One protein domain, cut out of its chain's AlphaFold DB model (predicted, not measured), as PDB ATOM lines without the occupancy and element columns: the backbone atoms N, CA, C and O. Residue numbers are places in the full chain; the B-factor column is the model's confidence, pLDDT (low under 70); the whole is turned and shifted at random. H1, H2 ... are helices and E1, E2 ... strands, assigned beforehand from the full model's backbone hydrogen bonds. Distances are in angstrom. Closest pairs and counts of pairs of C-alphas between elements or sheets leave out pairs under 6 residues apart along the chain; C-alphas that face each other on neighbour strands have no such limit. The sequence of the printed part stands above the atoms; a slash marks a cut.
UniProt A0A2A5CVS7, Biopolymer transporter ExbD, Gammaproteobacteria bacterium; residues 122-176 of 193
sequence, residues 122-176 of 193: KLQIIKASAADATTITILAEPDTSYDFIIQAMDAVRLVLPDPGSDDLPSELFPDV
ATOM      1  N   LYS A 122     118.315 124.947 189.712       91.12
ATOM      2  CA  LYS A 122     118.070 125.703 188.481       91.12
ATOM      3  C   LYS A 122     119.182 126.711 188.203       91.12
ATOM      4  O   LYS A 122     119.621 126.834 187.059       91.12
ATOM      5  N   LEU A 123     119.663 127.388 189.239       91.56
ATOM      6  CA  LEU A 123     120.775 128.326 189.154       91.56
ATOM      7  C   LEU A 123     122.091 127.634 188.765       91.56
ATOM      8  O   LEU A 123     122.847 128.205 187.987       91.56
ATOM      9  N   GLN A 124     122.333 126.389 189.191       91.31
ATOM     10  CA  GLN A 124     123.474 125.584 188.726       91.31
ATOM     11  C   GLN A 124     123.436 125.335 187.213       91.31
ATOM     12  O   GLN A 124     124.443 125.508 186.526       91.31
ATOM     13  N   ILE A 125     122.264 124.994 186.666       90.50
ATOM     14  CA  ILE A 125     122.084 124.796 185.216       90.50
ATOM     15  C   ILE A 125     122.375 126.097 184.453       90.50
ATOM     16  O   ILE A 125     123.004 126.086 183.394       90.50
ATOM     17  N   ILE A 126     121.934 127.231 185.001       88.88
ATOM     18  CA  ILE A 126     122.177 128.549 184.407       88.88
ATOM     19  C   ILE A 126     123.665 128.913 184.485       88.88
ATOM     20  O   ILE A 126     124.235 129.335 183.480       88.88
ATOM     21  N   LYS A 127     124.318 128.680 185.629       89.12
ATOM     22  CA  LYS A 127     125.758 128.897 185.826       89.12
ATOM     23  C   LYS A 127     126.596 128.091 184.833       89.12
ATOM     24  O   LYS A 127     127.554 128.624 184.283       89.12
ATOM     25  N   ALA A 128     126.193 126.858 184.512       88.12
ATOM     26  CA  ALA A 128     126.856 126.046 183.489       88.12
ATOM     27  C   ALA A 128     126.815 126.685 182.084       88.12
ATOM     28  O   ALA A 128     127.719 126.470 181.281       88.12
ATOM     29  N   SER A 129     125.793 127.496 181.791       82.88
ATOM     30  CA  SER A 129     125.655 128.234 180.524       82.88
ATOM     31  C   SER A 129     126.258 129.649 180.567       82.88
ATOM     32  O   SER A 129     126.341 130.314 179.532       82.88
ATOM     33  N   ALA A 130     126.639 130.132 181.752       79.06
ATOM     34  CA  ALA A 130     127.122 131.486 182.008       79.06
ATOM     35  C   ALA A 130     128.152 131.480 183.153       79.06
ATOM     36  O   ALA A 130     127.891 131.982 184.248       79.06
ATOM     37  N   ALA A 131     129.326 130.894 182.893       81.56
ATOM     38  CA  ALA A 131     130.371 130.686 183.899       81.56
ATOM     39  C   ALA A 131     130.856 131.994 184.555       81.56
ATOM     40  O   ALA A 131     131.101 132.024 185.762       81.56
ATOM     41  N   ASP A 132     130.906 133.078 183.778       83.00
ATOM     42  CA  ASP A 132     131.416 134.382 184.215       83.00
ATOM     43  C   ASP A 132     130.390 135.213 185.007       83.00
ATOM     44  O   ASP A 132     130.729 136.254 185.564       83.00
ATOM     45  N   ALA A 133     129.124 134.787 185.073       85.38
ATOM     46  CA  ALA A 133     128.093 135.536 185.785       85.38
ATOM     47  C   ALA A 133     128.229 135.334 187.301       85.38
ATOM     48  O   ALA A 133     128.094 134.211 187.790       85.38
ATOM     49  N   THR A 134     128.476 136.410 188.051       88.56
ATOM     50  CA  THR A 134     128.620 136.386 189.521       88.56
ATOM     51  C   THR A 134     127.500 137.120 190.254       88.56
ATOM     52  O   THR A 134     127.326 136.921 191.454       88.56
ATOM     53  N   THR A 135     126.726 137.940 189.543       91.06
ATOM     54  CA  THR A 135     125.721 138.833 190.128       91.06
ATOM     55  C   THR A 135     124.316 138.250 190.082       91.06
ATOM     56  O   THR A 135     123.884 137.722 189.058       91.06
ATOM     57  N   ILE A 136     123.573 138.414 191.178       93.19
ATOM     58  CA  ILE A 136     122.143 138.108 191.261       93.19
ATOM     59  C   ILE A 136     121.435 139.132 192.151       93.19
ATOM     60  O   ILE A 136     121.991 139.603 193.143       93.19
ATOM     61  N   THR A 137     120.206 139.501 191.805       94.56
ATOM     62  CA  THR A 137     119.402 140.427 192.613       94.56
ATOM     63  C   THR A 137     118.247 139.687 193.267       94.56
ATOM     64  O   THR A 137     117.518 138.963 192.604       94.56
ATOM     65  N   ILE A 138     118.046 139.883 194.563       94.75
ATOM     66  CA  ILE A 138     116.893 139.383 195.306       94.75
ATOM     67  C   ILE A 138     115.897 140.529 195.453       94.75
ATOM     68  O   ILE A 138     116.216 141.578 196.007       94.75
ATOM     69  N   LEU A 139     114.685 140.338 194.951       94.38
ATOM     70  CA  LEU A 139     113.609 141.316 195.006       94.38
ATOM     71  C   LEU A 139     112.540 140.828 195.980       94.38
ATOM     72  O   LEU A 139     111.845 139.857 195.698       94.38
ATOM     73  N   ALA A 140     112.402 141.490 197.126       92.25
ATOM     74  CA  ALA A 140     111.475 141.079 198.178       92.25
ATOM     75  C   ALA A 140     110.225 141.963 198.231       92.25
ATOM     76  O   ALA A 140     110.289 143.176 198.008       92.25
ATOM     77  N   GLU A 141     109.077 141.361 198.535       90.94
ATOM     78  CA  GLU A 141     107.860 142.110 198.846       90.94
ATOM     79  C   GLU A 141     107.982 142.822 200.209       90.94
ATOM     80  O   GLU A 141     108.755 142.397 201.069       90.94
ATOM     81  N   PRO A 142     107.209 143.897 200.458       84.81
ATOM     82  CA  PRO A 142     107.300 144.651 201.715       84.81
ATOM     83  C   PRO A 142     107.020 143.838 202.990       84.81
ATOM     84  O   PRO A 142     107.427 144.247 204.070       84.81
ATOM     85  N   ASP A 143     106.308 142.718 202.869       84.56
ATOM     86  CA  ASP A 143     105.865 141.858 203.977       84.56
ATOM     87  C   ASP A 143     106.646 140.527 204.022       84.56
ATOM     88  O   ASP A 143     106.172 139.515 204.535       84.56
ATOM     89  N   THR A 144     107.831 140.485 203.405       87.75
ATOM     90  CA  THR A 144     108.706 139.307 203.418       87.75
ATOM     91  C   THR A 144     109.510 139.243 204.723       87.75
ATOM     92  O   THR A 144     110.162 140.212 205.108       87.75
ATOM     93  N   SER A 145     109.502 138.083 205.393       88.88
ATOM     94  CA  SER A 145     110.293 137.858 206.612       88.88
ATOM     95  C   SER A 145     111.797 137.945 206.339       88.88
ATOM     96  O   SER A 145     112.287 137.463 205.318       88.88
ATOM     97  N   TYR A 146     112.545 138.506 207.289       90.12
ATOM     98  CA  TYR A 146     114.002 138.617 207.216       90.12
ATOM     99  C   TYR A 146     114.690 137.253 207.046       90.12
ATOM    100  O   TYR A 146     115.576 137.113 206.203       90.12
ATOM    101  N   ASP A 147     114.227 136.225 207.761       88.94
ATOM    102  CA  ASP A 147     114.782 134.868 207.664       88.94
ATOM    103  C   ASP A 147     114.628 134.287 206.255       88.94
ATOM    104  O   ASP A 147     115.504 133.582 205.763       88.94
ATOM    105  N   PHE A 148     113.522 134.614 205.585       89.31
ATOM    106  CA  PHE A 148     113.251 134.163 204.226       89.31
ATOM    107  C   PHE A 148     114.204 134.813 203.215       89.31
ATOM    108  O   PHE A 148     114.662 134.161 202.278       89.31
ATOM    109  N   ILE A 149     114.561 136.082 203.435       91.25
ATOM    110  CA  ILE A 149     115.570 136.786 202.633       91.25
ATOM    111  C   ILE A 149     116.947 136.146 202.836       91.25
ATOM    112  O   ILE A 149     117.646 135.915 201.854       91.25
ATOM    113  N   ILE A 150     117.327 135.811 204.075       92.31
ATOM    114  CA  ILE A 150     118.604 135.130 204.345       92.31
ATOM    115  C   ILE A 150     118.647 133.759 203.667       92.31
ATOM    116  O   ILE A 150     119.623 133.450 202.992       92.31
ATOM    117  N   GLN A 151     117.581 132.963 203.777       90.62
ATOM    118  CA  GLN A 151     117.504 131.659 203.108       90.62
ATOM    119  C   GLN A 151     117.658 131.792 201.589       90.62
ATOM    120  O   GLN A 151     118.377 131.009 200.967       90.62
ATOM    121  N   ALA A 152     117.044 132.819 200.994       91.88
ATOM    122  CA  ALA A 152     117.248 133.134 199.587       91.88
ATOM    123  C   ALA A 152     118.711 133.500 199.292       91.88
ATOM    124  O   ALA A 152     119.272 132.988 198.327       91.88
ATOM    125  N   MET A 153     119.344 134.339 200.120       91.81
ATOM    126  CA  MET A 153     120.756 134.718 199.968       91.81
ATOM    127  C   MET A 153     121.692 133.509 200.019       91.81
ATOM    128  O   MET A 153     122.581 133.391 199.176       91.81
ATOM    129  N   ASP A 154     121.480 132.594 200.961       91.00
ATOM    130  CA  ASP A 154     122.301 131.391 201.091       91.00
ATOM    131  C   ASP A 154     122.112 130.462 199.884       91.00
ATOM    132  O   ASP A 154     123.088 129.969 199.311       91.00
ATOM    133  N   ALA A 155     120.865 130.302 199.428       91.38
ATOM    134  CA  ALA A 155     120.518 129.455 198.293       91.38
ATOM    135  C   ALA A 155     121.083 129.950 196.954       91.38
ATOM    136  O   ALA A 155     121.341 129.134 196.071       91.38
ATOM    137  N   VAL A 156     121.274 131.259 196.769       93.50
ATOM    138  CA  VAL A 156     121.831 131.802 195.516       93.50
ATOM    139  C   VAL A 156     123.357 131.884 195.512       93.50
ATOM    140  O   VAL A 156     123.954 131.997 194.442       93.50
ATOM    141  N   ARG A 157     123.997 131.839 196.687       91.50
ATOM    142  CA  ARG A 157     125.433 132.100 196.829       91.50
ATOM    143  C   ARG A 157     126.291 130.854 196.657       91.50
ATOM    144  O   ARG A 157     127.335 130.929 196.010       91.50
ATOM    145  N   LEU A 158     125.885 129.738 197.255       88.00
ATOM    146  CA  LEU A 158     126.713 128.539 197.377       88.00
ATOM    147  C   LEU A 158     125.962 127.292 196.918       88.00
ATOM    148  O   LEU A 158     124.754 127.162 197.097       88.00
ATOM    149  N   VAL A 159     126.707 126.340 196.375       86.69
ATOM    150  CA  VAL A 159     126.274 124.954 196.221       86.69
ATOM    151  C   VAL A 159     126.915 124.164 197.341       86.69
ATOM    152  O   VAL A 159     128.142 124.063 197.414       86.69
ATOM    153  N   LEU A 160     126.077 123.633 198.226       80.94
ATOM    154  CA  LEU A 160     126.533 122.718 199.256       80.94
ATOM    155  C   LEU A 160     126.693 121.320 198.642       80.94
ATOM    156  O   LEU A 160     125.793 120.879 197.924       80.94
ATOM    157  N   PRO A 161     127.820 120.640 198.903       77.56
ATOM    158  CA  PRO A 161     128.029 119.268 198.471       77.56
ATOM    159  C   PRO A 161     127.056 118.331 199.200       77.56
ATOM    160  O   PRO A 161     126.647 118.598 200.336       77.56
ATOM    161  N   ASP A 162     126.688 117.226 198.552       77.81
ATOM    162  CA  ASP A 162     125.792 116.244 199.160       77.81
ATOM    163  C   ASP A 162     126.442 115.626 200.414       77.81
ATOM    164  O   ASP A 162     127.657 115.383 200.422       77.81
ATOM    165  N   PRO A 163     125.664 115.331 201.475       70.81
ATOM    166  CA  PRO A 163     126.200 114.753 202.703       70.81
ATOM    167  C   PRO A 163     126.920 113.427 202.422       70.81
ATOM    168  O   PRO A 163     126.295 112.441 202.036       70.81
ATOM    169  N   GLY A 164     128.238 113.398 202.637       73.69
ATOM    170  CA  GLY A 164     129.080 112.222 202.379       73.69
ATOM    171  C   GLY A 164     129.807 112.223 201.029       73.69
ATOM    172  O   GLY A 164     130.496 111.249 200.733       73.69
ATOM    173  N   SER A 165     129.687 113.288 200.234       76.62
ATOM    174  CA  SER A 165     130.603 113.558 199.120       76.62
ATOM    175  C   SER A 165     131.861 114.291 199.614       76.62
ATOM    176  O   SER A 165     131.793 115.094 200.542       76.62
ATOM    177  N   ASP A 166     133.010 114.009 198.992       77.94
ATOM    178  CA  ASP A 166     134.287 114.717 199.226       77.94
ATOM    179  C   ASP A 166     134.373 116.039 198.429       77.94
ATOM    180  O   ASP A 166     135.435 116.664 198.346       77.94
ATOM    181  N   ASP A 167     133.268 116.468 197.817       82.31
ATOM    182  CA  ASP A 167     133.228 117.673 196.999       82.31
ATOM    183  C   ASP A 167     133.323 118.932 197.865       82.31
ATOM    184  O   ASP A 167     132.752 119.035 198.953       82.31
ATOM    185  N   LEU A 168     134.057 119.926 197.366       83.06
ATOM    186  CA  LEU A 168     134.147 121.226 198.017       83.06
ATOM    187  C   LEU A 168     132.913 122.072 197.673       83.06
ATOM    188  O   LEU A 168     132.437 122.019 196.536       83.06
ATOM    189  N   PRO A 169     132.421 122.906 198.610       81.38
ATOM    190  CA  PRO A 169     131.402 123.899 198.301       81.38
ATOM    191  C   PRO A 169     131.837 124.783 197.133       81.38
ATOM    192  O   PRO A 169     132.968 125.275 197.106       81.38
ATOM    193  N   SER A 170     130.930 124.992 196.182       86.38
ATOM    194  CA  SER A 170     131.191 125.798 194.988       86.38
ATOM    195  C   SER A 170     130.391 127.093 195.024       86.38
ATOM    196  O   SER A 170     129.241 127.113 195.466       86.38
ATOM    197  N   GLU A 171     130.990 128.186 194.558       90.06
ATOM    198  CA  GLU A 171     130.318 129.480 194.469       90.06
ATOM    199  C   GLU A 171     129.421 129.553 193.232       90.06
ATOM    200  O   GLU A 171     129.787 129.130 192.131       90.06
ATOM    201  N   LEU A 172     128.238 130.134 193.413       90.56
ATOM    202  CA  LEU A 172     127.234 130.268 192.370       90.56
ATOM    203  C   LEU A 172     127.150 131.731 191.912       90.56
ATOM    204  O   LEU A 172     127.779 132.095 190.912       90.56
ATOM    205  N   PHE A 173     126.456 132.576 192.677       92.06
ATOM    206  CA  PHE A 173     126.353 134.018 192.448       92.06
ATOM    207  C   PHE A 173     126.714 134.780 193.736       92.06
ATOM    208  O   PHE A 173     125.835 135.062 194.551       92.06
ATOM    209  N   PRO A 174     128.009 135.061 193.975       90.38
ATOM    210  CA  PRO A 174     128.462 135.703 195.211       90.38
ATOM    211  C   PRO A 174     128.038 137.171 195.346       90.38
ATOM    212  O   PRO A 174     127.868 137.649 196.469       90.38
ATOM    213  N   ASP A 175     127.838 137.877 194.232       91.75
ATOM    214  CA  ASP A 175     127.509 139.301 194.231       91.75
ATOM    215  C   ASP A 175     125.990 139.492 194.317       91.75
ATOM    216  O   ASP A 175     125.295 139.680 193.315       91.75
ATOM    217  N   VAL A 176     125.462 139.418 195.540       92.25
ATOM    218  CA  VAL A 176     124.021 139.525 195.803       92.25
ATOM    219  C   VAL A 176     123.614 140.972 196.075       92.25
ATOM    220  O   VAL A 176     124.120 141.616 196.994       92.25
TER     221      VAL A 176
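AT A GLANCE: This is residues 122 to 176 of the 193 residues of the protein "Biopolymer transporter ExbD" of Gammaproteobacteria bacterium (UniProt A0A2A5CVS7). Going along the printed part, you meet a short helix, H1, then a strand, E1, that runs out to a free-standing turn, from which the longer helix H2 folds back alongside E1. After H2 an unnamed stretch makes a second loop, whose residues 162 to 167 stick out, and returns to end beside the first residues of E1; H1 sits near the last turn of H2. The printed part has 55 residues, with two named helices and one named strand in the order H1, E1, H2; the class is mixed, helices and strands, though named elements hold only 26 residues, under half. The whole is loose, with a radius of gyration of the C-alphas of 12.8 A and spans of 39 by 27 by 17 A.

IN THESE COORDINATES: Find C-alpha 122 at (118.070, 125.703, 188.481); from there H1 runs through residues 122 to 129, 11.3 A from first to last C-alpha. E1, residues 135 to 140, begins at C-alpha 135 at (125.721, 138.833, 190.128) and is 16.5 A long. H2, residues 146 to 157, is 16.8 A long and ends at C-alpha 157 at (125.433, 132.100, 196.829). Beyond it, residues 158 to 176 hold no named element.

HOW THE PARTS SIT: Start at H1, which is close to H2 but not clearly touching it: look at the closest C-alphas, those of Leu 123 and Val 156, 7.3 A apart. The two helices run the same way at a shallow tilt of 29 degrees. H1 and E1 are apart. Next compare E1 with H2, where 5 pairs of C-alphas lie within 8 A; the closest, those of Ala 140 and Ile 149, are 7.4 A apart. E1 pairs with no named strand, but its residues 135 to 136 pair, parallel, with residues 175 to 176. Residues 158 to 159 pair, antiparallel, with residues 170 to 171. In H2 every O i to N i+4 pair is within hydrogen-bond range; in H1 3 of 4 are.

THE WHOLE: Residues 141 to 147 and residues 162 to 167 stand free; without them the body has 42 residues and spans 26 by 21 by 17 A. The two C-alphas farthest apart are those of Pro 142 and Asp 166, at 40.4 A. The links H1 to E1 and E1 to H2 are both tight, and the printed part has no cut. The mean pLDDT of the printed part of this model is 87.5, and no printed residue is under 70.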